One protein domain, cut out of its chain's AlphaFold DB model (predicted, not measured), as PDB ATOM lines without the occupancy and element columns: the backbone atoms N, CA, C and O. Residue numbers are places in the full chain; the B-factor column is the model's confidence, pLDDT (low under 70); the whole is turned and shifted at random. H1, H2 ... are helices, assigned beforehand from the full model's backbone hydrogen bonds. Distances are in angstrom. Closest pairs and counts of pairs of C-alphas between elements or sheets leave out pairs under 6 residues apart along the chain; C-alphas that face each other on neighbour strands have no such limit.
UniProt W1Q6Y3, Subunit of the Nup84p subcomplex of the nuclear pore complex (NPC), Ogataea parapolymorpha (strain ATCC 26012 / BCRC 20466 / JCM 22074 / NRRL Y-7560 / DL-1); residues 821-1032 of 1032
ATOM      1  N   HIS A 821     300.087 326.278 451.706       71.19
ATOM      2  CA  HIS A 821     300.554 324.881 451.656       71.19
ATOM      3  C   HIS A 821     302.068 324.778 451.900       71.19
ATOM      4  O   HIS A 821     302.763 323.986 451.256       71.19
ATOM      5  N   ASP A 822     302.578 325.584 452.837       70.19
ATOM      6  CA  ASP A 822     304.015 325.790 453.088       70.19
ATOM      7  C   ASP A 822     304.797 324.480 453.277       70.19
ATOM      8  O   ASP A 822     305.865 324.318 452.702       70.19
ATOM      9  N   ASN A 823     304.239 323.484 453.975       73.25
ATOM     10  CA  ASN A 823     304.958 322.230 454.244       73.25
ATOM     11  C   ASN A 823     305.209 321.367 452.985       73.25
ATOM     12  O   ASN A 823     306.199 320.640 452.927       73.25
ATOM     13  N   LEU A 824     304.300 321.386 452.000       75.38
ATOM     14  CA  LEU A 824     304.465 320.662 450.725       75.38
ATOM     15  C   LEU A 824     305.373 321.446 449.774       75.38
ATOM     16  O   LEU A 824     306.151 320.858 449.024       75.38
ATOM     17  N   LEU A 825     305.288 322.777 449.818       81.38
ATOM     18  CA  LEU A 825     306.163 323.651 449.047       81.38
ATOM     19  C   LEU A 825     307.620 323.509 449.507       81.38
ATOM     20  O   LEU A 825     308.500 323.330 448.668       81.38
ATOM     21  N   ASP A 826     307.846 323.495 450.819       77.81
ATOM     22  CA  ASP A 826     309.140 323.232 451.446       77.81
ATOM     23  C   ASP A 826     309.720 321.877 451.006       77.81
ATOM     24  O   ASP A 826     310.891 321.784 450.636       77.81
ATOM     25  N   GLU A 827     308.900 320.822 450.990       77.81
ATOM     26  CA  GLU A 827     309.311 319.480 450.558       77.81
ATOM     27  C   GLU A 827     309.751 319.460 449.084       77.81
ATOM     28  O   GLU A 827     310.820 318.934 448.752       77.81
ATOM     29  N   ILE A 828     308.979 320.096 448.197       82.88
ATOM     30  CA  ILE A 828     309.353 320.236 446.783       82.88
ATOM     31  C   ILE A 828     310.654 321.035 446.644       82.88
ATOM     32  O   ILE A 828     311.517 320.675 445.840       82.88
ATOM     33  N   GLU A 829     310.815 322.117 447.406       83.31
ATOM     34  CA  GLU A 829     312.016 322.948 447.355       83.31
ATOM     35  C   GLU A 829     313.266 322.197 447.807       83.31
ATOM     36  O   GLU A 829     314.300 322.313 447.144       83.31
ATOM     37  N   ILE A 830     313.173 321.369 448.849       81.00
ATOM     38  CA  ILE A 830     314.269 320.493 449.278       81.00
ATOM     39  C   ILE A 830     314.666 319.540 448.145       81.00
ATOM     40  O   ILE A 830     315.845 319.465 447.785       81.00
ATOM     41  N   HIS A 831     313.700 318.839 447.543       82.06
ATOM     42  CA  HIS A 831     313.987 317.905 446.453       82.06
ATOM     43  C   HIS A 831     314.592 318.602 445.226       82.06
ATOM     44  O   HIS A 831     315.547 318.090 444.637       82.06
ATOM     45  N   LEU A 832     314.089 319.785 444.864       86.75
ATOM     46  CA  LEU A 832     314.647 320.585 443.774       86.75
ATOM     47  C   LEU A 832     316.080 321.031 444.074       86.75
ATOM     48  O   LEU A 832     316.935 320.910 443.201       86.75
ATOM     49  N   GLN A 833     316.370 321.490 445.294       83.50
ATOM     50  CA  GLN A 833     317.722 321.897 445.683       83.50
ATOM     51  C   GLN A 833     318.707 320.727 445.672       83.50
ATOM     52  O   GLN A 833     319.826 320.883 445.184       83.50
ATOM     53  N   MET A 834     318.292 319.549 446.146       84.06
ATOM     54  CA  MET A 834     319.089 318.325 446.043       84.06
ATOM     55  C   MET A 834     319.410 317.995 444.580       84.06
ATOM     56  O   MET A 834     320.571 317.778 444.228       84.06
ATOM     57  N   ILE A 835     318.397 318.010 443.708       86.88
ATOM     58  CA  ILE A 835     318.575 317.738 442.279       86.88
ATOM     59  C   ILE A 835     319.499 318.773 441.624       86.88
ATOM     60  O   ILE A 835     320.390 318.412 440.855       86.88
ATOM     61  N   GLU A 836     319.319 320.058 441.919       86.75
ATOM     62  CA  GLU A 836     320.160 321.124 441.372       86.75
ATOM     63  C   GLU A 836     321.608 321.010 441.827       86.75
ATOM     64  O   GLU A 836     322.518 321.171 441.012       86.75
ATOM     65  N   LEU A 837     321.823 320.680 443.101       84.38
ATOM     66  CA  LEU A 837     323.150 320.420 443.631       84.38
ATOM     67  C   LEU A 837     323.805 319.265 442.872       84.38
ATOM     68  O   LEU A 837     324.905 319.428 442.350       84.38
ATOM     69  N   GLN A 838     323.108 318.136 442.726       87.19
ATOM     70  CA  GLN A 838     323.618 316.982 441.993       87.19
ATOM     71  C   GLN A 838     323.949 317.315 440.531       87.19
ATOM     72  O   GLN A 838     325.030 316.966 440.062       87.19
ATOM     73  N   LEU A 839     323.061 318.013 439.815       85.19
ATOM     74  CA  LEU A 839     323.275 318.403 438.416       85.19
ATOM     75  C   LEU A 839     324.478 319.341 438.241       85.19
ATOM     76  O   LEU A 839     325.188 319.247 437.239       85.19
ATOM     77  N   ASN A 840     324.731 320.227 439.208       83.00
ATOM     78  CA  ASN A 840     325.897 321.108 439.180       83.00
ATOM     79  C   ASN A 840     327.211 320.316 439.245       83.00
ATOM     80  O   ASN A 840     328.146 320.649 438.517       83.00
ATOM     81  N   TYR A 841     327.272 319.256 440.059       79.75
ATOM     82  CA  TYR A 841     328.466 318.409 440.173       79.75
ATOM     83  C   TYR A 841     328.545 317.307 439.112       79.75
ATOM     84  O   TYR A 841     329.648 316.930 438.728       79.75
ATOM     85  N   ALA A 842     327.416 316.833 438.574       78.69
ATOM     86  CA  ALA A 842     327.399 315.849 437.489       78.69
ATOM     87  C   ALA A 842     328.196 316.334 436.266       78.69
ATOM     88  O   ALA A 842     329.016 315.596 435.729       78.69
ATOM     89  N   ARG A 843     328.070 317.622 435.918       73.25
ATOM     90  CA  ARG A 843     328.840 318.255 434.830       73.25
ATOM     91  C   ARG A 843     330.358 318.205 435.028       73.25
ATOM     92  O   ARG A 843     331.101 318.261 434.055       73.25
ATOM     93  N   LEU A 844     330.818 318.155 436.277       71.62
ATOM     94  CA  LEU A 844     332.239 318.063 436.616       71.62
ATOM     95  C   LEU A 844     332.721 316.608 436.583       71.62
ATOM     96  O   LEU A 844     333.885 316.362 436.276       71.62
ATOM     97  N   ILE A 845     331.833 315.646 436.844       70.56
ATOM     98  CA  ILE A 845     332.134 314.210 436.800       70.56
ATOM     99  C   ILE A 845     332.305 313.710 435.367       70.56
ATOM    100  O   ILE A 845     333.248 312.967 435.118       70.56
ATOM    101  N   ASP A 846     331.542 314.240 434.406       63.34
ATOM    102  CA  ASP A 846     331.710 313.948 432.970       63.34
ATOM    103  C   ASP A 846     333.137 314.224 432.435       63.34
ATOM    104  O   ASP A 846     333.506 313.773 431.349       63.34
ATOM    105  N   SER A 847     333.961 314.971 433.183       62.53
ATOM    106  CA  SER A 847     335.330 315.331 432.799       62.53
ATOM    107  C   SER A 847     336.422 314.337 433.236       62.53
ATOM    108  O   SER A 847     337.534 314.405 432.703       62.53
ATOM    109  N   LYS A 848     336.148 313.410 434.171       66.06
ATOM    110  CA  LYS A 848     337.139 312.461 434.728       66.06
ATOM    111  C   LYS A 848     336.534 311.063 434.940       66.06
ATOM    112  O   LYS A 848     335.344 310.907 435.169       66.06
ATOM    113  N   THR A 849     337.358 310.013 434.883       68.94
ATOM    114  CA  THR A 849     336.910 308.632 435.158       68.94
ATOM    115  C   THR A 849     336.758 308.367 436.663       68.94
ATOM    116  O   THR A 849     337.409 309.019 437.480       68.94
ATOM    117  N   LYS A 850     335.957 307.351 437.030       67.62
ATOM    118  CA  LYS A 850     335.778 306.851 438.412       67.62
ATOM    119  C   LYS A 850     337.102 306.683 439.175       67.62
ATOM    120  O   LYS A 850     337.216 307.140 440.309       67.62
ATOM    121  N   ASP A 851     338.109 306.089 438.538       66.62
ATOM    122  CA  ASP A 851     339.425 305.871 439.155       66.62
ATOM    123  C   ASP A 851     340.215 307.175 439.345       66.62
ATOM    124  O   ASP A 851     341.019 307.276 440.270       66.62
ATOM    125  N   GLY A 852     339.974 308.186 438.502       70.25
ATOM    126  CA  GLY A 852     340.604 309.502 438.614       70.25
ATOM    127  C   GLY A 852     340.162 310.248 439.872       70.25
ATOM    128  O   GLY A 852     341.000 310.748 440.611       70.25
ATOM    129  N   PHE A 853     338.862 310.241 440.179       70.38
ATOM    130  CA  PHE A 853     338.333 310.888 441.389       70.38
ATOM    131  C   PHE A 853     338.833 310.249 442.688       70.38
ATOM    132  O   PHE A 853     339.097 310.953 443.662       70.38
ATOM    133  N   ILE A 854     338.981 308.923 442.704       74.31
ATOM    134  CA  ILE A 854     339.503 308.201 443.869       74.31
ATOM    135  C   ILE A 854     340.994 308.503 444.064       74.31
ATOM    136  O   ILE A 854     341.416 308.793 445.179       74.31
ATOM    137  N   GLN A 855     341.784 308.493 442.985       73.50
ATOM    138  CA  GLN A 855     343.228 308.759 443.043       73.50
ATOM    139  C   GLN A 855     343.566 310.207 443.420       73.50
ATOM    140  O   GLN A 855     344.581 310.442 444.079       73.50
ATOM    141  N   ASP A 856     342.719 311.166 443.040       74.06
ATOM    142  CA  ASP A 856     342.902 312.586 443.357       74.06
ATOM    143  C   ASP A 856     342.567 312.914 444.830       74.06
ATOM    144  O   ASP A 856     343.024 313.932 445.368       74.06
ATOM    145  N   SER A 857     341.820 312.044 445.523       80.12
ATOM    146  CA  SER A 857     341.511 312.203 446.946       80.12
ATOM    147  C   SER A 857     342.625 311.633 447.827       80.12
ATOM    148  O   SER A 857     342.626 310.457 448.201       80.12
ATOM    149  N   ARG A 858     343.555 312.502 448.250       77.56
ATOM    150  CA  ARG A 858     344.581 312.148 449.256       77.56
ATOM    151  C   ARG A 858     343.967 311.566 450.529       77.56
ATOM    152  O   ARG A 858     344.539 310.665 451.129       77.56
ATOM    153  N   TYR A 859     342.785 312.047 450.912       83.06
ATOM    154  CA  TYR A 859     342.086 311.588 452.107       83.06
ATOM    155  C   TYR A 859     341.713 310.101 452.046       83.06
ATOM    156  O   TYR A 859     341.923 309.389 453.029       83.06
ATOM    157  N   LEU A 860     341.211 309.619 450.906       84.94
ATOM    158  CA  LEU A 860     340.860 308.207 450.726       84.94
ATOM    159  C   LEU A 860     342.111 307.326 450.607       84.94
ATOM    160  O   LEU A 860     342.237 306.324 451.319       84.94
ATOM    161  N   VAL A 861     343.062 307.748 449.766       82.75
ATOM    162  CA  VAL A 861     344.249 306.957 449.409       82.75
ATOM    163  C   VAL A 861     345.235 306.831 450.574       82.75
ATOM    164  O   VAL A 861     345.662 305.719 450.895       82.75
ATOM    165  N   ASP A 862     345.581 307.938 451.242       83.81
ATOM    166  CA  ASP A 862     346.591 307.934 452.312       83.81
ATOM    167  C   ASP A 862     346.111 307.135 453.530       83.81
ATOM    168  O   ASP A 862     346.889 306.422 454.173       83.81
ATOM    169  N   ASN A 863     344.805 307.193 453.807       85.62
ATOM    170  CA  ASN A 863     344.192 306.484 454.924       85.62
ATOM    171  C   ASN A 863     343.753 305.057 454.575       85.62
ATOM    172  O   ASN A 863     343.453 304.301 455.495       85.62
ATOM    173  N   LYS A 864     343.766 304.632 453.303       86.62
ATOM    174  CA  LYS A 864     343.347 303.289 452.851       86.62
ATOM    175  C   LYS A 864     341.894 302.963 453.225       86.62
ATOM    176  O   LYS A 864     341.648 301.986 453.942       86.62
ATOM    177  N   PHE A 865     340.951 303.801 452.807       88.25
ATOM    178  CA  PHE A 865     339.513 303.594 453.030       88.25
ATOM    179  C   PHE A 865     338.865 302.828 451.870       88.25
ATOM    180  O   PHE A 865     338.260 303.411 450.974       88.25
ATOM    181  N   THR A 866     338.998 301.501 451.865       84.38
ATOM    182  CA  THR A 866     338.575 300.666 450.726       84.38
ATOM    183  C   THR A 866     337.058 300.574 450.551       84.38
ATOM    184  O   THR A 866     336.590 300.340 449.436       84.38
ATOM    185  N   HIS A 867     336.266 300.733 451.618       88.00
ATOM    186  CA  HIS A 867     334.805 300.653 451.519       88.00
ATOM    187  C   HIS A 867     334.203 301.988 451.078       88.00
ATOM    188  O   HIS A 867     333.313 301.994 450.227       88.00
ATOM    189  N   PHE A 868     334.751 303.114 451.545       89.31
ATOM    190  CA  PHE A 868     334.430 304.431 450.987       89.31
ATOM    191  C   PHE A 868     334.768 304.530 449.493       89.31
ATOM    192  O   PHE A 868     333.947 305.024 448.722       89.31
ATOM    193  N   GLU A 869     335.915 304.002 449.053       86.06
ATOM    194  CA  GLU A 869     336.270 303.934 447.626       86.06
ATOM    195  C   GLU A 869     335.222 303.166 446.802       86.06
ATOM    196  O   GLU A 869     334.794 303.629 445.740       86.06
ATOM    197  N   SER A 870     334.759 302.016 447.307       85.56
ATOM    198  CA  SER A 870     333.702 301.231 446.657       85.56
ATOM    199  C   SER A 870     332.389 302.012 446.565       85.56
ATOM    200  O   SER A 870     331.794 302.069 445.491       85.56
ATOM    201  N   GLN A 871     331.971 302.660 447.657       87.44
ATOM    202  CA  GLN A 871     330.714 303.409 447.723       87.44
ATOM    203  C   GLN A 871     330.709 304.624 446.787       87.44
ATOM    204  O   GLN A 871     329.740 304.832 446.058       87.44
ATOM    205  N   ILE A 872     331.798 305.400 446.740       86.75
ATOM    206  CA  ILE A 872     331.959 306.484 445.755       86.75
ATOM    207  C   ILE A 872     331.853 305.927 444.339       86.75
ATOM    208  O   ILE A 872     331.211 306.514 443.468       86.75
ATOM    209  N   GLY A 873     332.426 304.747 444.126       83.25
ATOM    210  CA  GLY A 873     332.319 304.030 442.879       83.25
ATOM    211  C   GLY A 873     330.897 303.687 442.436       83.25
ATOM    212  O   GLY A 873     330.656 303.652 441.227       83.25
ATOM    213  N   ASP A 874     329.992 303.412 443.370       85.94
ATOM    214  CA  ASP A 874     328.580 303.131 443.095       85.94
ATOM    215  C   ASP A 874     327.779 304.426 442.909       85.94
ATOM    216  O   ASP A 874     326.924 304.508 442.026       85.94
ATOM    217  N   ILE A 875     328.111 305.469 443.675       87.25
ATOM    218  CA  ILE A 875     327.523 306.809 443.555       87.25
ATOM    219  C   ILE A 875     327.805 307.405 442.171       87.25
ATOM    220  O   ILE A 875     326.880 307.866 441.504       87.25
ATOM    221  N   VAL A 876     329.053 307.342 441.694       84.56
ATOM    222  CA  VAL A 876     329.417 307.806 440.342       84.56
ATOM    223  C   VAL A 876     328.647 307.021 439.275       84.56
ATOM    224  O   VAL A 876     328.086 307.619 438.364       84.56
ATOM    225  N   ALA A 877     328.502 305.699 439.432       83.81
ATOM    226  CA  ALA A 877     327.728 304.882 438.496       83.81
ATOM    227  C   ALA A 877     326.220 305.219 438.487       83.81
ATOM    228  O   ALA A 877     325.570 305.093 437.447       83.81
ATOM    229  N   LYS A 878     325.646 305.643 439.623       85.50
ATOM    230  CA  LYS A 878     324.276 306.187 439.684       85.50
ATOM    231  C   LYS A 878     324.174 307.529 438.959       85.50
ATOM    232  O   LYS A 878     323.208 307.751 438.230       85.50
ATOM    233  N   MET A 879     325.174 308.396 439.113       82.88
ATOM    234  CA  MET A 879     325.225 309.685 438.419       82.88
ATOM    235  C   MET A 879     325.369 309.530 436.900       82.88
ATOM    236  O   MET A 879     324.643 310.209 436.176       82.88
ATOM    237  N   ASP A 880     326.190 308.587 436.422       82.19
ATOM    238  CA  ASP A 880     326.316 308.247 434.992       82.19
ATOM    239  C   ASP A 880     324.978 307.781 434.393       82.19
ATOM    240  O   ASP A 880     324.656 308.056 433.239       82.19
ATOM    241  N   LYS A 881     324.163 307.081 435.193       83.44
ATOM    242  CA  LYS A 881     322.802 306.656 434.828       83.44
ATOM    243  C   LYS A 881     321.746 307.749 435.031       83.44
ATOM    244  O   LYS A 881     320.563 307.466 434.868       83.44
ATOM    245  N   GLN A 882     322.156 308.962 435.411       83.69
ATOM    246  CA  GLN A 882     321.289 310.103 435.727       83.69
ATOM    247  C   GLN A 882     320.230 309.798 436.799       83.69
ATOM    248  O   GLN A 882     319.124 310.334 436.761       83.69
ATOM    249  N   GLN A 883     320.564 308.948 437.772       85.00
ATOM    250  CA  GLN A 883     319.689 308.611 438.897       85.00
ATOM    251  C   GLN A 883     319.899 309.583 440.061       85.00
ATOM    252  O   GLN A 883     321.004 310.076 440.279       85.00
ATOM    253  N   GLN A 884     318.842 309.859 440.825       84.50
ATOM    254  CA  GLN A 884     318.902 310.755 441.982       84.50
ATOM    255  C   GLN A 884     319.689 310.126 443.141       84.50
ATOM    256  O   GLN A 884     319.469 308.968 443.488       84.50
ATOM    257  N   LEU A 885     320.577 310.907 443.758       85.12
ATOM    258  CA  LEU A 885     321.318 310.510 444.954       85.12
ATOM    259  C   LEU A 885     320.524 310.805 446.230       85.12
ATOM    260  O   LEU A 885     319.825 311.816 446.330       85.12
ATOM    261  N   GLY A 886     320.683 309.945 447.234       84.00
ATOM    262  CA  GLY A 886     320.217 310.218 448.591       84.00
ATOM    263  C   GLY A 886     321.050 311.300 449.289       84.00
ATOM    264  O   GLY A 886     322.177 311.596 448.891       84.00
ATOM    265  N   LEU A 887     320.526 311.870 450.379       84.75
ATOM    266  CA  LEU A 887     321.222 312.919 451.138       84.75
ATOM    267  C   LEU A 887     322.573 312.431 451.696       84.75
ATOM    268  O   LEU A 887     323.576 313.129 451.570       84.75
ATOM    269  N   PHE A 888     322.631 311.208 452.237       86.75
ATOM    270  CA  PHE A 888     323.886 310.599 452.695       86.75
ATOM    271  C   PHE A 888     324.878 310.377 451.550       86.75
ATOM    272  O   PHE A 888     326.051 310.703 451.693       86.75
ATOM    273  N   GLU A 889     324.420 309.897 450.393       88.12
ATOM    274  CA  GLU A 889     325.267 309.705 449.207       88.12
ATOM    275  C   GLU A 889     325.836 311.038 448.695       88.12
ATOM    276  O   GLU A 889     327.010 311.104 448.333       88.12
ATOM    277  N   MET A 890     325.051 312.124 448.738       86.00
ATOM    278  CA  MET A 890     325.539 313.473 448.429       86.00
ATOM    279  C   MET A 890     326.608 313.939 449.421       86.00
ATOM    280  O   MET A 890     327.620 314.505 449.005       86.00
ATOM    281  N   VAL A 891     326.416 313.684 450.722       88.31
ATOM    282  CA  VAL A 891     327.429 313.984 451.745       88.31
ATOM    283  C   VAL A 891     328.699 313.176 451.488       88.31
ATOM    284  O   VAL A 891     329.786 313.750 451.502       88.31
ATOM    285  N   GLN A 892     328.592 311.879 451.194       88.25
ATOM    286  CA  GLN A 892     329.742 311.032 450.867       88.25
ATOM    287  C   GLN A 892     330.504 311.577 449.655       88.25
ATOM    288  O   GLN A 892     331.701 311.832 449.760       88.25
ATOM    289  N   LEU A 893     329.810 311.850 448.547       87.50
ATOM    290  CA  LEU A 893     330.420 312.371 447.323       87.50
ATOM    291  C   LEU A 893     331.178 313.679 447.560       87.50
ATOM    292  O   LEU A 893     332.337 313.806 447.176       87.50
ATOM    293  N   LEU A 894     330.530 314.654 448.200       85.94
ATOM    294  CA  LEU A 894     331.067 316.010 448.317       85.94
ATOM    295  C   LEU A 894     332.101 316.179 449.436       85.94
ATOM    296  O   LEU A 894     332.837 317.164 449.416       85.94
ATOM    297  N   THR A 895     332.172 315.247 450.394       87.12
ATOM    298  CA  THR A 895     333.158 315.296 451.493       87.12
ATOM    299  C   THR A 895     334.355 314.370 451.290       87.12
ATOM    300  O   THR A 895     335.427 314.670 451.809       87.12
ATOM    301  N   LEU A 896     334.202 313.265 450.551       85.44
ATOM    302  CA  LEU A 896     335.284 312.297 450.321       85.44
ATOM    303  C   LEU A 896     336.060 312.535 449.022       85.44
ATOM    304  O   LEU A 896     337.205 312.090 448.914       85.44
ATOM    305  N   VAL A 897     335.457 313.209 448.039       78.50
ATOM    306  CA  VAL A 897     336.078 313.487 446.738       78.50
ATOM    307  C   VAL A 897     336.514 314.947 446.654       78.50
ATOM    308  O   VAL A 897     335.796 315.867 447.051       78.50
ATOM    309  N   THR A 898     337.703 315.167 446.101       71.19
ATOM    310  CA  THR A 898     338.252 316.495 445.828       71.19
ATOM    311  C   THR A 898     337.850 316.958 444.427       71.19
ATOM    312  O   THR A 898     338.142 316.316 443.421       71.19
ATOM    313  N   PHE A 899     337.176 318.106 444.354       69.62
ATOM    314  CA  PHE A 899     336.862 318.777 443.092       69.62
ATOM    315  C   PHE A 899     337.768 320.009 442.971       69.62
ATOM    316  O   PHE A 899     337.565 320.989 443.688       69.62
ATOM    317  N   ASP A 900     338.782 319.945 442.101       60.69
ATOM    318  CA  ASP A 900     339.884 320.925 442.003       60.69
ATOM    319  C   ASP A 900     339.424 322.386 441.789       60.69
ATOM    320  O   ASP A 900     340.121 323.317 442.184       60.69
ATOM    321  N   GLU A 901     338.241 322.608 441.207       55.22
ATOM    322  CA  GLU A 901     337.672 323.947 440.978       55.22
ATOM    323  C   GLU A 901     336.839 324.490 442.166       55.22
ATOM    324  O   GLU A 901     336.526 325.682 442.196       55.22
ATOM    325  N   PHE A 902     336.474 323.653 443.154       53.47
ATOM    326  CA  PHE A 902     335.465 323.980 444.183       53.47
ATOM    327  C   PHE A 902     335.694 323.369 445.583       53.47
ATOM    328  O   PHE A 902     334.784 323.436 446.406       53.47
ATOM    329  N   SER A 903     336.868 322.812 445.893       54.31
ATOM    330  CA  SER A 903     337.138 321.980 447.091       54.31
ATOM    331  C   SER A 903     336.466 322.437 448.408       54.31
ATOM    332  O   SER A 903     335.832 321.627 449.081       54.31
ATOM    333  N   HIS A 904     336.504 323.731 448.750       54.53
ATOM    334  CA  HIS A 904     335.883 324.275 449.973       54.53
ATOM    335  C   HIS A 904     334.427 324.757 449.801       54.53
ATOM    336  O   HIS A 904     333.687 324.888 450.778       54.53
ATOM    337  N   ASN A 905     333.969 324.980 448.566       67.88
ATOM    338  CA  ASN A 905     332.562 325.265 448.267       67.88
ATOM    339  C   ASN A 905     331.678 324.017 448.420       67.88
ATOM    340  O   ASN A 905     330.483 324.157 448.678       67.88
ATOM    341  N   ASN A 906     332.254 322.815 448.332       77.06
ATOM    342  CA  ASN A 906     331.543 321.543 448.500       77.06
ATOM    343  C   ASN A 906     330.868 321.445 449.872       77.06
ATOM    344  O   ASN A 906     329.650 321.287 449.965       77.06
ATOM    345  N   PHE A 907     331.654 321.638 450.933       81.88
ATOM    346  CA  PHE A 907     331.159 321.635 452.306       81.88
ATOM    347  C   PHE A 907     330.189 322.798 452.554       81.88
ATOM    348  O   PHE A 907     329.133 322.598 453.147       81.88
ATOM    349  N   ALA A 908     330.490 324.002 452.052       79.75
ATOM    350  CA  ALA A 908     329.592 325.152 452.185       79.75
ATOM    351  C   ALA A 908     328.219 324.914 451.527       79.75
ATOM    352  O   ALA A 908     327.197 325.345 452.058       79.75
ATOM    353  N   ASN A 909     328.178 324.228 450.384       82.62
ATOM    354  CA  ASN A 909     326.936 323.893 449.693       82.62
ATOM    355  C   ASN A 909     326.137 322.806 450.431       82.62
ATOM    356  O   ASN A 909     324.918 322.929 450.523       82.62
ATOM    357  N   LEU A 910     326.804 321.806 451.021       84.75
ATOM    358  CA  LEU A 910     326.152 320.824 451.897       84.75
ATOM    359  C   LEU A 910     325.554 321.476 453.149       84.75
ATOM    360  O   LEU A 910     324.407 321.216 453.494       84.75
ATOM    361  N   PHE A 911     326.298 322.372 453.798       85.38
ATOM    362  CA  PHE A 911     325.810 323.110 454.962       85.38
ATOM    363  C   PHE A 911     324.609 324.003 454.630       85.38
ATOM    364  O   PHE A 911     323.655 324.059 455.404       85.38
ATOM    365  N   LYS A 912     324.610 324.669 453.467       82.81
ATOM    366  CA  LYS A 912     323.436 325.412 452.978       82.81
ATOM    367  C   LYS A 912     322.232 324.493 452.782       82.81
ATOM    368  O   LYS A 912     321.151 324.840 453.244       82.81
ATOM    369  N   LEU A 913     322.426 323.334 452.148       82.94
ATOM    370  CA  LEU A 913     321.365 322.348 451.935       82.94
ATOM    371  C   LEU A 913     320.779 321.865 453.272       82.94
ATOM    372  O   LEU A 913     319.568 321.914 453.457       82.94
ATOM    373  N   LEU A 914     321.626 321.484 454.235       80.75
ATOM    374  CA  LEU A 914     321.176 321.075 455.571       80.75
ATOM    375  C   LEU A 914     320.470 322.206 456.329       80.75
ATOM    376  O   LEU A 914     319.498 321.954 457.032       80.75
ATOM    377  N   THR A 915     320.909 323.457 456.160       79.19
ATOM    378  CA  THR A 915     320.260 324.623 456.783       79.19
ATOM    379  C   THR A 915     318.851 324.832 456.236       79.19
ATOM    380  O   THR A 915     317.931 325.088 457.009       79.19
ATOM    381  N   VAL A 916     318.660 324.687 454.920       77.31
ATOM    382  CA  VAL A 916     317.324 324.731 454.308       77.31
ATOM    383  C   VAL A 916     316.458 323.612 454.878       77.31
ATOM    384  O   VAL A 916     315.381 323.889 455.392       77.31
ATOM    385  N   ILE A 917     316.968 322.379 454.901       76.62
ATOM    386  CA  ILE A 917     316.223 321.227 455.421       76.62
ATOM    387  C   ILE A 917     315.850 321.397 456.907       76.62
ATOM    388  O   ILE A 917     314.754 321.020 457.307       76.62
ATOM    389  N   LYS A 918     316.733 321.988 457.724       73.56
ATOM    390  CA  LYS A 918     316.515 322.244 459.160       73.56
ATOM    391  C   LYS A 918     315.467 323.327 459.426       73.56
ATOM    392  O   LYS A 918     314.838 323.316 460.483       73.56
ATOM    393  N   HIS A 919     315.322 324.289 458.515       70.06
ATOM    394  CA  HIS A 919     314.347 325.375 458.633       70.06
ATOM    395  C   HIS A 919     312.980 325.034 458.040       70.06
ATOM    396  O   HIS A 919     311.987 325.624 458.466       70.06
ATOM    397  N   SER A 920     312.926 324.088 457.110       66.25
ATOM    398  CA  SER A 920     311.688 323.518 456.592       66.25
ATOM    399  C   SER A 920     311.042 322.574 457.613       66.25
ATOM    400  O   SER A 920     311.733 321.861 458.338       66.25
ATOM    401  N   ASN A 921     309.707 322.532 457.660       58.41
ATOM    402  CA  ASN A 921     308.958 321.488 458.377       58.41
ATOM    403  C   ASN A 921     308.525 320.416 457.364       58.41
ATOM    404  O   ASN A 921     307.407 320.498 456.851       58.41
ATOM    405  N   PRO A 922     309.368 319.422 457.027       54.41
ATOM    406  CA  PRO A 922     308.994 318.458 456.006       54.41
ATOM    407  C   PRO A 922     307.784 317.635 456.448       54.41
ATOM    408  O   PRO A 922     307.736 317.073 457.548       54.41
ATOM    409  N   SER A 923     306.798 317.554 455.558       51.06
ATOM    410  CA  SER A 923     305.656 316.659 455.696       51.06
ATOM    411  C   SER A 923     306.099 315.192 455.602       51.06
ATOM    412  O   SER A 923     307.081 314.864 454.946       51.06
ATOM    413  N   ARG A 924     305.331 314.326 456.277       47.66
ATOM    414  CA  ARG A 924     305.191 312.848 456.263       47.66
ATOM    415  C   ARG A 924     306.179 311.913 455.527       47.66
ATOM    416  O   ARG A 924     306.350 310.800 456.017       47.66
ATOM    417  N   VAL A 925     306.798 312.268 454.404       45.47
ATOM    418  CA  VAL A 925     307.639 311.350 453.609       45.47
ATOM    419  C   VAL A 925     309.057 311.254 454.166       45.47
ATOM    420  O   VAL A 925     309.591 310.150 454.276       45.47
ATOM    421  N   ILE A 926     309.637 312.362 454.640       45.09
ATOM    422  CA  ILE A 926     310.969 312.323 455.269       45.09
ATOM    423  C   ILE A 926     310.908 311.962 456.768       45.09
ATOM    424  O   ILE A 926     311.896 311.541 457.366       45.09
ATOM    425  N   SER A 927     309.716 312.034 457.370       42.19
ATOM    426  CA  SER A 927     309.472 311.738 458.789       42.19
ATOM    427  C   SER A 927     309.251 310.257 459.120       42.19
ATOM    428  O   SER A 927     308.961 309.941 460.272       42.19
ATOM    429  N   ASN A 928     309.352 309.338 458.151       41.16
ATOM    430  CA  ASN A 928     309.262 307.899 458.449       41.16
ATOM    431  C   ASN A 928     310.444 307.392 459.294       41.16
ATOM    432  O   ASN A 928     310.370 306.310 459.874       41.16
ATOM    433  N   LEU A 929     311.496 308.199 459.436       44.16
ATOM    434  CA  LEU A 929     312.518 308.024 460.455       44.16
ATOM    435  C   LEU A 929     312.061 308.725 461.741       44.16
ATOM    436  O   LEU A 929     312.142 309.949 461.871       44.16
ATOM    437  N   SER A 930     311.614 307.950 462.730       42.41
ATOM    438  CA  SER A 930     311.677 308.398 464.122       42.41
ATOM    439  C   SER A 930     313.121 308.827 464.404       42.41
ATOM    440  O   SER A 930     314.004 307.976 464.433       42.41
ATOM    441  N   GLY A 931     313.369 310.132 464.544       55.28
ATOM    442  CA  GLY A 931     314.728 310.673 464.660       55.28
ATOM    443  C   GLY A 931     315.230 311.463 463.448       55.28
ATOM    444  O   GLY A 931     316.431 311.620 463.311       55.28
ATOM    445  N   TYR A 932     314.358 312.003 462.587       62.59
ATOM    446  CA  TYR A 932     314.770 312.880 461.477       62.59
ATOM    447  C   TYR A 932     315.714 314.027 461.897       62.59
ATOM    448  O   TYR A 932     316.681 314.310 461.195       62.59
ATOM    449  N   SER A 933     315.501 314.643 463.071       64.56
ATOM    450  CA  SER A 933     316.446 315.639 463.608       64.56
ATOM    451  C   SER A 933     317.807 315.020 463.942       64.56
ATOM    452  O   SER A 933     318.832 315.599 463.609       64.56
ATOM    453  N   HIS A 934     317.809 313.814 464.519       75.69
ATOM    454  CA  HIS A 934     319.012 313.055 464.868       75.69
ATOM    455  C   HIS A 934     319.806 312.654 463.617       75.69
ATOM    456  O   HIS A 934     321.018 312.808 463.575       75.69
ATOM    457  N   TYR A 935     319.130 312.229 462.544       80.00
ATOM    458  CA  TYR A 935     319.769 311.899 461.265       80.00
ATOM    459  C   TYR A 935     320.497 313.104 460.649       80.00
ATOM    460  O   TYR A 935     321.624 312.974 460.172       80.00
ATOM    461  N   HIS A 936     319.896 314.296 460.708       78.25
ATOM    462  CA  HIS A 936     320.559 315.527 460.262       78.25
ATOM    463  C   HIS A 936     321.736 315.920 461.134       78.25
ATOM    464  O   HIS A 936     322.767 316.312 460.598       78.25
ATOM    465  N   GLU A 937     321.603 315.790 462.453       81.44
ATOM    466  CA  GLU A 937     322.694 316.044 463.397       81.44
ATOM    467  C   GLU A 937     323.883 315.106 463.132       81.44
ATOM    468  O   GLU A 937     325.031 315.556 463.126       81.44
ATOM    469  N   ILE A 938     323.625 313.835 462.800       85.88
ATOM    470  CA  ILE A 938     324.653 312.865 462.396       85.88
ATOM    471  C   ILE A 938     325.343 313.298 461.094       85.88
ATOM    472  O   ILE A 938     326.573 313.270 461.004       85.88
ATOM    473  N   LEU A 939     324.583 313.714 460.075       87.44
ATOM    474  CA  LEU A 939     325.156 314.172 458.804       87.44
ATOM    475  C   LEU A 939     325.949 315.474 458.963       87.44
ATOM    476  O   LEU A 939     327.045 315.587 458.416       87.44
ATOM    477  N   GLU A 940     325.436 316.433 459.734       86.81
ATOM    478  CA  GLU A 940     326.130 317.680 460.068       86.81
ATOM    479  C   GLU A 940     327.455 317.377 460.784       86.81
ATOM    480  O   GLU A 940     328.508 317.903 460.415       86.81
ATOM    481  N   THR A 941     327.423 316.438 461.733       88.12
ATOM    482  CA  THR A 941     328.600 315.934 462.445       88.12
ATOM    483  C   THR A 941     329.620 315.302 461.499       88.12
ATOM    484  O   THR A 941     330.814 315.599 461.584       88.12
ATOM    485  N   LEU A 942     329.170 314.476 460.550       89.06
ATOM    486  CA  LEU A 942     330.037 313.840 459.557       89.06
ATOM    487  C   LEU A 942     330.731 314.877 458.660       89.06
ATOM    488  O   LEU A 942     331.934 314.767 458.408       89.06
ATOM    489  N   ILE A 943     329.994 315.898 458.211       88.88
ATOM    490  CA  ILE A 943     330.530 316.991 457.387       88.88
ATOM    491  C   ILE A 943     331.591 317.769 458.170       88.88
ATOM    492  O   ILE A 943     332.686 317.987 457.648       88.88
ATOM    493  N   TRP A 944     331.309 318.141 459.424       87.44
ATOM    494  CA  TRP A 944     332.280 318.813 460.290       87.44
ATOM    495  C   TRP A 944     333.527 317.961 460.532       87.44
ATOM    496  O   TRP A 944     334.645 318.442 460.346       87.44
ATOM    497  N   LYS A 945     333.352 316.685 460.895       89.69
ATOM    498  CA  LYS A 945     334.453 315.742 461.135       89.69
ATOM    499  C   LYS A 945     335.382 315.668 459.924       89.69
ATOM    500  O   LYS A 945     336.594 315.834 460.059       89.69
ATOM    501  N   ARG A 946     334.822 315.477 458.730       88.75
ATOM    502  CA  ARG A 946     335.600 315.360 457.489       88.75
ATOM    503  C   ARG A 946     336.232 316.674 457.062       88.75
ATOM    504  O   ARG A 946     337.364 316.651 456.586       88.75
ATOM    505  N   LEU A 947     335.580 317.814 457.294       85.88
ATOM    506  CA  LEU A 947     336.191 319.124 457.070       85.88
ATOM    507  C   LEU A 947     337.478 319.264 457.891       85.88
ATOM    508  O   LEU A 947     338.523 319.612 457.345       85.88
ATOM    509  N   PHE A 948     337.440 318.933 459.184       84.88
ATOM    510  CA  PHE A 948     338.631 319.010 460.031       84.88
ATOM    511  C   PHE A 948     339.708 318.004 459.624       84.88
ATOM    512  O   PHE A 948     340.884 318.356 459.613       84.88
ATOM    513  N   LEU A 949     339.335 316.777 459.261       84.88
ATOM    514  CA  LEU A 949     340.295 315.746 458.856       84.88
ATOM    515  C   LEU A 949     340.962 316.023 457.500       84.88
ATOM    516  O   LEU A 949     342.087 315.584 457.278       84.88
ATOM    517  N   THR A 950     340.292 316.749 456.605       81.50
ATOM    518  CA  THR A 950     340.813 317.101 455.272       81.50
ATOM    519  C   THR A 950     341.536 318.450 455.234       81.50
ATOM    520  O   THR A 950     342.189 318.770 454.241       81.50
ATOM    521  N   THR A 951     341.472 319.234 456.316       80.94
ATOM    522  CA  THR A 951     342.136 320.541 456.418       80.94
ATOM    523  C   THR A 951     343.657 320.391 456.578       80.94
ATOM    524  O   THR A 951     344.137 319.615 457.404       80.94
ATOM    525  N   ASP A 952     344.437 321.186 455.834       77.06
ATOM    526  CA  ASP A 952     345.903 321.242 455.967       77.06
ATOM    527  C   ASP A 952     346.335 322.041 457.213       77.06
ATOM    528  O   ASP A 952     346.661 323.234 457.169       77.06
ATOM    529  N   TRP A 953     346.332 321.360 458.358       78.12
ATOM    530  CA  TRP A 953     346.737 321.934 459.641       78.12
ATOM    531  C   TRP A 953     348.225 322.275 459.720       78.12
ATOM    532  O   TRP A 953     348.591 323.229 460.408       78.12
ATOM    533  N   ASP A 954     349.084 321.535 459.017       73.88
ATOM    534  CA  ASP A 954     350.525 321.797 459.020       73.88
ATOM    535  C   ASP A 954     350.829 323.104 458.258       73.88
ATOM    536  O   ASP A 954     351.670 323.892 458.697       73.88
ATOM    537  N   GLY A 955     350.095 323.407 457.181       70.19
ATOM    538  CA  GLY A 955     350.140 324.709 456.501       70.19
ATOM    539  C   GLY A 955     349.622 325.872 457.363       70.19
ATOM    540  O   GLY A 955     350.259 326.930 457.433       70.19
ATOM    541  N   LEU A 956     348.513 325.658 458.081       72.19
ATOM    542  CA  LEU A 956     347.907 326.646 458.987       72.19
ATOM    543  C   LEU A 956     348.814 327.010 460.172       72.19
ATOM    544  O   LEU A 956     348.967 328.189 460.499       72.19
ATOM    545  N   LEU A 957     349.443 326.015 460.802       72.06
ATOM    546  CA  LEU A 957     350.335 326.212 461.951       72.06
ATOM    547  C   LEU A 957     351.660 326.889 461.565       72.06
ATOM    548  O   LEU A 957     352.252 327.587 462.388       72.06
ATOM    549  N   ASN A 958     352.097 326.731 460.311       67.81
ATOM    550  CA  ASN A 958     353.332 327.317 459.784       67.81
ATOM    551  C   ASN A 958     353.154 328.729 459.180       67.81
ATOM    552  O   ASN A 958     354.117 329.291 458.656       67.81
ATOM    553  N   GLY A 959     351.963 329.337 459.298       61.25
ATOM    554  CA  GLY A 959     351.744 330.761 459.014       61.25
ATOM    555  C   GLY A 959     351.390 331.117 457.566       61.25
ATOM    556  O   GLY A 959     351.737 332.210 457.114       61.25
ATOM    557  N   SER A 960     350.700 330.238 456.830       56.78
ATOM    558  CA  SER A 960     350.089 330.598 455.538       56.78
ATOM    559  C   SER A 960     349.139 331.805 455.670       56.78
ATOM    560  O   SER A 960     348.412 331.905 456.658       56.78
ATOM    561  N   ASP A 961     349.122 332.704 454.681       56.41
ATOM    562  CA  ASP A 961     348.335 333.946 454.696       56.41
ATOM    563  C   ASP A 961     346.822 333.672 454.853       56.41
ATOM    564  O   ASP A 961     346.200 333.014 454.010       56.41
ATOM    565  N   VAL A 962     346.228 334.205 455.930       57.22
ATOM    566  CA  VAL A 962     344.826 333.999 456.352       57.22
ATOM    567  C   VAL A 962     343.834 334.388 455.249       57.22
ATOM    568  O   VAL A 962     342.777 333.775 455.124       57.22
ATOM    569  N   HIS A 963     344.182 335.358 454.397       51.50
ATOM    570  CA  HIS A 963     343.331 335.802 453.286       51.50
ATOM    571  C   HIS A 963     343.353 334.870 452.064       51.50
ATOM    572  O   HIS A 963     342.450 334.923 451.223       51.50
ATOM    573  N   THR A 964     344.364 334.007 451.953       52.69
ATOM    574  CA  THR A 964     344.479 333.015 450.870       52.69
ATOM    575  C   THR A 964     343.977 331.636 451.276       52.69
ATOM    576  O   THR A 964     343.641 330.840 450.405       52.69
ATOM    577  N   ASN A 965     343.858 331.380 452.579       64.94
ATOM    578  CA  ASN A 965     343.461 330.087 453.106       64.94
ATOM    579  C   ASN A 965     341.943 329.849 452.946       64.94
ATOM    580  O   ASN A 965     341.108 330.611 453.442       64.94
ATOM    581  N   GLU A 966     341.590 328.793 452.216       63.31
ATOM    582  CA  GLU A 966     340.213 328.479 451.828       63.31
ATOM    583  C   GLU A 966     339.334 328.022 453.007       63.31
ATOM    584  O   GLU A 966     338.139 328.326 453.022       63.31
ATOM    585  N   TYR A 967     339.923 327.419 454.047       73.00
ATOM    586  CA  TYR A 967     339.227 327.052 455.285       73.00
ATOM    587  C   TYR A 967     338.652 328.290 455.991       73.00
ATOM    588  O   TYR A 967     337.468 328.335 456.320       73.00
ATOM    589  N   PHE A 968     339.440 329.363 456.146       71.19
ATOM    590  CA  PHE A 968     338.952 330.598 456.774       71.19
ATOM    591  C   PHE A 968     337.863 331.294 455.947       71.19
ATOM    592  O   PHE A 968     336.900 331.804 456.522       71.19
ATOM    593  N   LYS A 969     337.955 331.274 454.609       69.06
ATOM    594  CA  LYS A 969     336.896 331.803 453.729       69.06
ATOM    595  C   LYS A 969     335.583 331.045 453.918       69.06
ATOM    596  O   LYS A 969     334.533 331.673 454.065       69.06
ATOM    597  N   MET A 970     335.639 329.716 453.980       74.75
ATOM    598  CA  MET A 970     334.474 328.884 454.265       74.75
ATOM    599  C   MET A 970     333.882 329.203 455.644       74.75
ATOM    600  O   MET A 970     332.687 329.477 455.736       74.75
ATOM    601  N   MET A 971     334.709 329.272 456.692       73.88
ATOM    602  CA  MET A 971     334.262 329.596 458.053       73.88
ATOM    603  C   MET A 971     333.588 330.974 458.145       73.88
ATOM    604  O   MET A 971     332.570 331.120 458.823       73.88
ATOM    605  N   THR A 972     334.080 331.979 457.407       71.31
ATOM    606  CA  THR A 972     333.396 333.282 457.306       71.31
ATOM    607  C   THR A 972     332.065 333.211 456.555       71.31
ATOM    608  O   THR A 972     331.160 333.981 456.857       71.31
ATOM    609  N   GLY A 973     331.910 332.289 455.602       71.06
ATOM    610  CA  GLY A 973     330.635 332.031 454.934       71.06
ATOM    611  C   GLY A 973     329.629 331.328 455.848       71.06
ATOM    612  O   GLY A 973     328.465 331.714 455.888       71.06
ATOM    613  N   LEU A 974     330.071 330.347 456.639       74.25
ATOM    614  CA  LEU A 974     329.207 329.617 457.573       74.25
ATOM    615  C   LEU A 974     328.678 330.502 458.709       74.25
ATOM    616  O   LEU A 974     327.520 330.361 459.100       74.25
ATOM    617  N   SER A 975     329.465 331.474 459.183       68.81
ATOM    618  CA  SER A 975     328.997 332.421 460.204       68.81
ATOM    619  C   SER A 975     327.833 333.292 459.711       68.81
ATOM    620  O   SER A 975     326.935 333.618 460.488       68.81
ATOM    621  N   THR A 976     327.776 333.604 458.407       70.12
ATOM    622  CA  THR A 976     326.622 334.304 457.810       70.12
ATOM    623  C   THR A 976     325.355 333.449 457.762       70.12
ATOM    624  O   THR A 976     324.254 333.997 457.762       70.12
ATOM    625  N   LEU A 977     325.503 332.121 457.785       68.06
ATOM    626  CA  LEU A 977     324.412 331.143 457.784       68.06
ATOM    627  C   LEU A 977     323.965 330.736 459.199       68.06
ATOM    628  O   LEU A 977     323.056 329.926 459.326       68.06
ATOM    629  N   LYS A 978     324.559 331.315 460.258       70.38
ATOM    630  CA  LYS A 978     324.270 331.002 461.674       70.38
ATOM    631  C   LYS A 978     324.448 329.519 462.044       70.38
ATOM    632  O   LYS A 978     323.755 329.023 462.927       70.38
ATOM    633  N   ILE A 979     325.366 328.821 461.387       75.38
ATOM    634  CA  ILE A 979     325.694 327.435 461.738       75.38
ATOM    635  C   ILE A 979     326.608 327.458 462.965       75.38
ATOM    636  O   ILE A 979     327.608 328.180 462.984       75.38
ATOM    637  N   GLU A 980     326.243 326.708 464.004       73.44
ATOM    638  CA  GLU A 980     326.994 326.661 465.258       73.44
ATOM    639  C   GLU A 980     328.241 325.782 465.108       73.44
ATOM    640  O   GLU A 980     328.184 324.688 464.549       73.44
ATOM    641  N   LEU A 981     329.388 326.263 465.602       76.62
ATOM    642  CA  LEU A 981     330.591 325.437 465.651       76.62
ATOM    643  C   LEU A 981     330.446 324.345 466.725       76.62
ATOM    644  O   LEU A 981     330.003 324.654 467.838       76.62
ATOM    645  N   PRO A 982     330.929 323.118 466.459       81.12
ATOM    646  CA  PRO A 982     331.009 322.054 467.453       81.12
ATOM    647  C   PRO A 982     331.713 322.513 468.734       81.12
ATOM    648  O   PRO A 982     332.769 323.159 468.698       81.12
ATOM    649  N   SER A 983     331.130 322.188 469.891       75.81
ATOM    650  CA  SER A 983     331.648 322.665 471.170       75.81
ATOM    651  C   SER A 983     332.868 321.896 471.659       75.81
ATOM    652  O   SER A 983     333.751 322.513 472.258       75.81
ATOM    653  N   LYS A 984     332.934 320.589 471.400       83.31
ATOM    654  CA  LYS A 984     334.027 319.698 471.792       83.31
ATOM    655  C   LYS A 984     334.338 318.719 470.669       83.31
ATOM    656  O   LYS A 984     333.474 318.383 469.868       83.31
ATOM    657  N   VAL A 985     335.558 318.184 470.663       80.94
ATOM    658  CA  VAL A 985     335.961 317.136 469.706       80.94
ATOM    659  C   VAL A 985     335.145 315.850 469.900       80.94
ATOM    660  O   VAL A 985     334.875 315.147 468.934       80.94
ATOM    661  N   GLN A 986     334.701 315.563 471.128       83.06
ATOM    662  CA  GLN A 986     333.853 314.402 471.414       83.06
ATOM    663  C   GLN A 986     332.488 314.480 470.714       83.06
ATOM    664  O   GLN A 986     331.950 313.443 470.348       83.06
ATOM    665  N   ASP A 987     331.971 315.693 470.486       83.19
ATOM    666  CA  ASP A 987     330.689 315.931 469.810       83.19
ATOM    667  C   ASP A 987     330.768 315.582 468.309       83.19
ATOM    668  O   ASP A 987     329.753 315.533 467.628       83.19
ATOM    669  N   LEU A 988     331.981 315.345 467.789       85.12
ATOM    670  CA  LEU A 988     332.229 314.965 466.401       85.12
ATOM    671  C   LEU A 988     332.387 313.456 466.189       85.12
ATOM    672  O   LEU A 988     332.554 313.008 465.053       85.12
ATOM    673  N   MET A 989     332.398 312.673 467.269       86.62
ATOM    674  CA  MET A 989     332.533 311.222 467.191       86.62
ATOM    675  C   MET A 989     331.170 310.581 466.974       86.62
ATOM    676  O   MET A 989     330.253 310.823 467.749       86.62
ATOM    677  N   LEU A 990     331.071 309.719 465.964       86.62
ATOM    678  CA  LEU A 990     329.863 308.927 465.735       86.62
ATOM    679  C   LEU A 990     329.895 307.670 466.594       86.62
ATOM    680  O   LEU A 990     330.874 306.914 466.535       86.62
ATOM    681  N   ASP A 991     328.842 307.431 467.368       85.44
ATOM    682  CA  ASP A 991     328.719 306.203 468.140       85.44
ATOM    683  C   ASP A 991     328.139 305.042 467.291       85.44
ATOM    684  O   ASP A 991     327.712 305.228 466.145       85.44
ATOM    685  N   PRO A 992     328.176 303.791 467.786       82.06
ATOM    686  CA  PRO A 992     327.621 302.653 467.061       82.06
ATOM    687  C   PRO A 992     326.139 302.768 466.699       82.06
ATOM    688  O   PRO A 992     325.736 302.159 465.708       82.06
ATOM    689  N   ASP A 993     325.343 303.481 467.495       80.38
ATOM    690  CA  ASP A 993     323.914 303.654 467.264       80.38
ATOM    691  C   ASP A 993     323.688 304.710 466.172       80.38
ATOM    692  O   ASP A 993     322.916 304.451 465.248       80.38
ATOM    693  N   ASP A 994     324.457 305.803 466.171       83.50
ATOM    694  CA  ASP A 994     324.493 306.805 465.096       83.50
ATOM    695  C   ASP A 994     324.857 306.188 463.740       83.50
ATOM    696  O   ASP A 994     324.248 306.488 462.713       83.50
ATOM    697  N   ILE A 995     325.832 305.275 463.721       82.25
ATOM    698  CA  ILE A 995     326.233 304.580 462.490       82.25
ATOM    699  C   ILE A 995     325.124 303.639 462.000       82.25
ATOM    700  O   ILE A 995     324.920 303.511 460.791       82.25
ATOM    701  N   ASN A 996     324.374 303.008 462.910       80.94
ATOM    702  CA  ASN A 996     323.239 302.167 462.524       80.94
ATOM    703  C   ASN A 996     322.103 303.004 461.901       80.94
ATOM    704  O   ASN A 996     321.429 302.508 460.999       80.94
ATOM    705  N   TYR A 997     321.921 304.268 462.311       81.19
ATOM    706  CA  TYR A 997     320.956 305.196 461.693       81.19
ATOM    707  C   TYR A 997     321.296 305.576 460.245       81.19
ATOM    708  O   TYR A 997     320.412 306.003 459.508       81.19
ATOM    709  N   LEU A 998     322.553 305.418 459.820       80.25
ATOM    710  CA  LEU A 998     322.979 305.662 458.438       80.25
ATOM    711  C   LEU A 998     322.752 304.458 457.511       80.25
ATOM    712  O   LEU A 998     323.123 304.530 456.341       80.25
ATOM    713  N   GLU A 999     322.202 303.352 458.031       77.31
ATOM    714  CA  GLU A 999     322.034 302.077 457.313       77.31
ATOM    715  C   GLU A 999     323.341 301.571 456.667       77.31
ATOM    716  O   GLU A 999     323.343 300.867 455.656       77.31
ATOM    717  N   ALA A1000     324.483 301.933 457.259       76.00
ATOM    718  CA  ALA A1000     325.798 301.580 456.752       76.00
ATOM    719  C   ALA A1000     326.035 300.065 456.857       76.00
ATOM    720  O   ALA A1000     325.808 299.449 457.905       76.00
ATOM    721  N   ASP A1001     326.543 299.460 455.780       81.25
ATOM    722  CA  ASP A1001     326.978 298.070 455.831       81.25
ATOM    723  C   ASP A1001     328.179 297.893 456.779       81.25
ATOM    724  O   ASP A1001     328.794 298.846 457.271       81.25
ATOM    725  N   LYS A1002     328.527 296.636 457.059       81.06
ATOM    726  CA  LYS A1002     329.614 296.327 457.992       81.06
ATOM    727  C   LYS A1002     330.955 296.952 457.569       81.06
ATOM    728  O   LYS A1002     331.723 297.330 458.445       81.06
ATOM    729  N   GLY A1003     331.227 297.065 456.269       82.81
ATOM    730  CA  GLY A1003     332.474 297.641 455.762       82.81
ATOM    731  C   GLY A1003     332.516 299.163 455.904       82.81
ATOM    732  O   GLY A1003     333.507 299.716 456.370       82.81
ATOM    733  N   LEU A1004     331.412 299.842 455.587       84.81
ATOM    734  CA  LEU A1004     331.253 301.283 455.785       84.81
ATOM    735  C   LEU A1004     331.321 301.670 457.264       84.81
ATOM    736  O   LEU A1004     331.885 302.708 457.604       84.81
ATOM    737  N   ARG A1005     330.793 300.823 458.154       86.75
ATOM    738  CA  ARG A1005     330.916 301.008 459.603       86.75
ATOM    739  C   ARG A1005     332.371 300.998 460.071       86.75
ATOM    740  O   ARG A1005     332.727 301.816 460.916       86.75
ATOM    741  N   ASP A1006     333.196 300.105 459.533       87.00
ATOM    742  CA  ASP A1006     334.612 300.020 459.895       87.00
ATOM    743  C   ASP A1006     335.376 301.281 459.441       87.00
ATOM    744  O   ASP A1006     336.145 301.851 460.221       87.00
ATOM    745  N   ASP A1007     335.101 301.779 458.229       90.94
ATOM    746  CA  ASP A1007     335.692 303.026 457.725       90.94
ATOM    747  C   ASP A1007     335.220 304.257 458.538       90.94
ATOM    748  O   ASP A1007     336.042 305.096 458.914       90.94
ATOM    749  N   LEU A1008     333.933 304.344 458.907       88.69
ATOM    750  CA  LEU A1008     333.386 305.429 459.746       88.69
ATOM    751  C   LEU A1008     333.976 305.456 461.165       88.69
ATOM    752  O   LEU A1008     334.239 306.537 461.699       88.69
ATOM    753  N   LEU A1009     334.197 304.289 461.782       88.75
ATOM    754  CA  LEU A1009     334.839 304.194 463.099       88.75
ATOM    755  C   LEU A1009     336.317 304.584 463.028       88.75
ATOM    756  O   LEU A1009     336.813 305.285 463.908       88.75
ATOM    757  N   LYS A1010     337.005 304.214 461.949       90.38
ATOM    758  CA  LYS A1010     338.394 304.612 461.713       90.38
ATOM    759  C   LYS A1010     338.555 306.129 461.541       90.38
ATOM    760  O   LYS A1010     339.580 306.677 461.936       90.38
ATOM    761  N   GLU A1011     337.547 306.845 461.035       90.94
ATOM    762  CA  GLU A1011     337.550 308.316 461.067       90.94
ATOM    763  C   GLU A1011     337.538 308.882 462.503       90.94
ATOM    764  O   GLU A1011     338.142 309.930 462.738       90.94
ATOM    765  N   ASN A1012     336.894 308.213 463.473       91.38
ATOM    766  CA  ASN A1012     336.928 308.641 464.882       91.38
ATOM    767  C   ASN A1012     338.337 308.471 465.484       91.38
ATOM    768  O   ASN A1012     338.789 309.319 466.262       91.38
ATOM    769  N   ASP A1013     339.046 307.409 465.093       89.69
ATOM    770  CA  ASP A1013     340.439 307.183 465.492       89.69
ATOM    771  C   ASP A1013     341.350 308.283 464.924       89.69
ATOM    772  O   ASP A1013     342.092 308.922 465.673       89.69
ATOM    773  N   LEU A1014     341.219 308.595 463.627       89.44
ATOM    774  CA  LEU A1014     341.971 309.679 462.979       89.44
ATOM    775  C   LEU A1014     341.687 311.048 463.609       89.44
ATOM    776  O   LEU A1014     342.600 311.860 463.768       89.44
ATOM    777  N   LEU A1015     340.441 311.314 464.006       89.00
ATOM    778  CA  LEU A1015     340.080 312.557 464.687       89.00
ATOM    779  C   LEU A1015     340.747 312.658 466.068       89.00
ATOM    780  O   LEU A1015     341.215 313.732 466.458       89.00
ATOM    781  N   SER A1016     340.845 311.537 466.785       87.56
ATOM    782  CA  SER A1016     341.551 311.457 468.069       87.56
ATOM    783  C   SER A1016     343.053 311.698 467.903       87.56
ATOM    784  O   SER A1016     343.656 312.447 468.677       87.56
ATOM    785  N   GLU A1017     343.663 311.108 466.872       87.69
ATOM    786  CA  GLU A1017     345.069 311.332 466.523       87.69
ATOM    787  C   GLU A1017     345.338 312.796 466.157       87.69
ATOM    788  O   GLU A1017     346.296 313.393 466.660       87.69
ATOM    789  N   LEU A1018     344.462 313.404 465.352       86.75
ATOM    790  CA  LEU A1018     344.542 314.816 465.001       86.75
ATOM    791  C   LEU A1018     344.465 315.698 466.252       86.75
ATOM    792  O   LEU A1018     345.329 316.555 466.449       86.75
ATOM    793  N   ASN A1019     343.489 315.466 467.135       87.00
ATOM    794  CA  ASN A1019     343.357 316.242 468.368       87.00
ATOM    795  C   ASN A1019     344.621 316.154 469.237       87.00
ATOM    796  O   ASN A1019     345.082 317.170 469.750       87.00
ATOM    797  N   ASN A1020     345.242 314.975 469.328       85.88
ATOM    798  CA  ASN A1020     346.506 314.799 470.046       85.88
ATOM    799  C   ASN A1020     347.685 315.526 469.375       85.88
ATOM    800  O   ASN A1020     348.571 316.022 470.072       85.88
ATOM    801  N   LYS A1021     347.709 315.607 468.036       84.06
ATOM    802  CA  LYS A1021     348.779 316.269 467.271       84.06
ATOM    803  C   LYS A1021     348.737 317.793 467.410       84.06
ATOM    804  O   LYS A1021     349.786 318.410 467.583       84.06
ATOM    805  N   ILE A1022     347.552 318.400 467.305       82.31
ATOM    806  CA  ILE A1022     347.403 319.862 467.160       82.31
ATOM    807  C   ILE A1022     346.620 320.548 468.286       82.31
ATOM    808  O   ILE A1022     346.509 321.773 468.278       82.31
ATOM    809  N   ASN A1023     346.097 319.788 469.253       82.94
ATOM    810  CA  ASN A1023     345.154 320.269 470.266       82.94
ATOM    811  C   ASN A1023     343.946 320.972 469.619       82.94
ATOM    812  O   ASN A1023     343.724 322.175 469.788       82.94
ATOM    813  N   LEU A1024     343.198 320.204 468.822       81.56
ATOM    814  CA  LEU A1024     342.043 320.680 468.056       81.56
ATOM    815  C   LEU A1024     340.978 321.307 468.969       81.56
ATOM    816  O   LEU A1024     340.362 322.301 468.600       81.56
ATOM    817  N   GLU A1025     340.814 320.792 470.187       80.06
ATOM    818  CA  GLU A1025     339.888 321.338 471.186       80.06
ATOM    819  C   GLU A1025     340.223 322.794 471.558       80.06
ATOM    820  O   GLU A1025     339.350 323.661 471.555       80.06
ATOM    821  N   GLN A1026     341.508 323.110 471.754       78.38
ATOM    822  CA  GLN A1026     341.948 324.490 471.981       78.38
ATOM    823  C   GLN A1026     341.729 325.387 470.750       78.38
ATOM    824  O   GLN A1026     341.567 326.600 470.887       78.38
ATOM    825  N   TRP A1027     341.751 324.814 469.548       76.12
ATOM    826  CA  TRP A1027     341.465 325.530 468.306       76.12
ATOM    827  C   TRP A1027     339.977 325.838 468.136       76.12
ATOM    828  O   TRP A1027     339.644 326.968 467.781       76.12
ATOM    829  N   LEU A1028     339.088 324.891 468.446       77.38
ATOM    830  CA  LEU A1028     337.638 325.110 468.450       77.38
ATOM    831  C   LEU A1028     337.253 326.251 469.401       77.38
ATOM    832  O   LEU A1028     336.472 327.122 469.028       77.38
ATOM    833  N   ASP A1029     337.866 326.313 470.583       74.44
ATOM    834  CA  ASP A1029     337.639 327.396 471.549       74.44
ATOM    835  C   ASP A1029     338.203 328.758 471.121       74.44
ATOM    836  O   ASP A1029     337.781 329.781 471.650       74.44
ATOM    837  N   ARG A1030     339.153 328.796 470.177       70.81
ATOM    838  CA  ARG A1030     339.662 330.049 469.587       70.81
ATOM    839  C   ARG A1030     338.855 330.521 468.379       70.81
ATOM    840  O   ARG A1030     338.986 331.682 468.002       70.81
ATOM    841  N   LEU A1031     338.132 329.612 467.726       68.25
ATOM    842  CA  LEU A1031     337.304 329.894 466.551       68.25
ATOM    843  C   LEU A1031     335.890 330.365 466.927       68.25
ATOM    844  O   LEU A1031     335.277 331.076 466.132       68.25
ATOM    845  N   LYS A1032     335.397 329.969 468.107       65.50
ATOM    846  CA  LYS A1032     334.217 330.556 468.766       65.50
ATOM    847  C   LYS A1032     334.527 331.965 469.266       65.50
ATOM    848  O   LYS A1032     333.611 332.814 469.185       65.50
TER     849      LYS A1032
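Overview. This is residues 821 to 1032 of the 1032 residues of the protein "Subunit of the Nup84p subcomplex of the nuclear pore complex (NPC)" of Ogataea parapolymorpha (strain ATCC 26012 / BCRC 20466 / JCM 22074 / NRRL Y-7560 / DL-1) (UniProt W1Q6Y3). A bundle of three helices, H5, H6 and H7, makes the core of this domain, their centres at the corners of a triangle and their chain running up and down. The longest helix, H1, runs alongside H6, as does H9, while H4 runs steeply across H5 and the long H12 steeply across the last turns of H7. The short H2 sits beside H4, H10 packs on H7, and residues 958 to 964, after H8, stick out. The printed part has 212 residues with 13 named helices, H1 to H13 in order along the chain, and no named strand; the class is all helix. It is compact, with a radius of gyration of the C-alphas of 17.2 A and spans of 51 by 38 by 36 A.

Arrangement. H1, residues 822 to 845, touches H6, residues 903 to 919, with residues 830 to 837 alone; the closest C-alphas, of Ile 830 and Ile 917, are 6.5 A apart, at a shallow tilt of 12 degrees, opposite ways. H2, residues 850 to 856, touches H4, residues 866 to 880, at Lys 850 and Gly 873, whose C-alphas, the closest, are 6.3 A apart. H3, residues 858 to 863, touches H2 and H4 only at the corner, each only just, with 3 pairs of C-alphas within 8 A. H4 touches H5, residues 887 to 896, at a steep tilt of 64 degrees, opposite ways; the closest C-alphas, of Ile 872 and Leu 893, are 6.3 A apart. H5, H6 and H7, residues 932 to 950, form an up and down bundle, each running against the one before it. H5 and H6 are a helical hairpin at 23 degrees, their closest C-alphas, of Leu 894 and Asn 906, 5.6 A apart. H6 and H7 are a helical hairpin at 16 degrees, with Phe 907 and Ile 943 closest, C-alphas 6.9 A apart. H7 is the hub, touching five helices. H8, residues 953 to 957, touches no helix. H9, residues 966 to 976, touches H6 at a shallow tilt of 18 degrees, the same way, with the C-alphas of His 904 and Glu 966 closest at 6.3 A. H10, residues 985 to 988, touches H7, the C-alphas of Thr 941 and Leu 988 being closest at 5.5 A. H11, residues 992 to 997, only just touches H7, with 3 pairs of C-alphas within 8 A. H12, residues 1002 to 1022, touches H7 at a steep tilt of 53 degrees, the same way, with Leu 949 and Leu 1015 closest, C-alphas 6.6 A apart, and touches H4 where the C-alphas of His 867 and Leu 1004 are closest at 5.6 A. H13, residues 1024 to 1031, is close to H10 but not clearly touching; the closest C-alphas, of Val 985 and Glu 1025, are 5.9 A apart. Every O i to N i+4 pair is within hydrogen-bond range in H2, H4, H5, H7, H8, H11 and H13; the count is 18 of 20 in H1, 1 of 2 in H3, 11 of 13 in H6, 6 of 7 in H9 and 16 of 17 in H12, and H10 is too short for such a pair.

Along the chain. H1 begins with C-alpha 822 at (304.015, 325.790, 453.088) and is 34.5 A long from first to last C-alpha. H4 measures 21.3 A, H6 25.8 A, H7 27.1 A and H12 30.9 A. H7 begins with C-alpha 932 at (314.770, 312.880, 461.477). H13 ends with C-alpha 1031 at (337.304, 329.894, 466.551).

Size, cuts and confidence. The two C-alphas farthest apart, of His 821 and Asn 958, are 53.5 A apart. The printed part has no cut. The one long link is H6 to H7, residues 920 to 931. The mean pLDDT of the printed part is 77.2; 41 residues are under 70, among them residues 846 to 851, 899 to 905, 920 to 933 and 958 to 966.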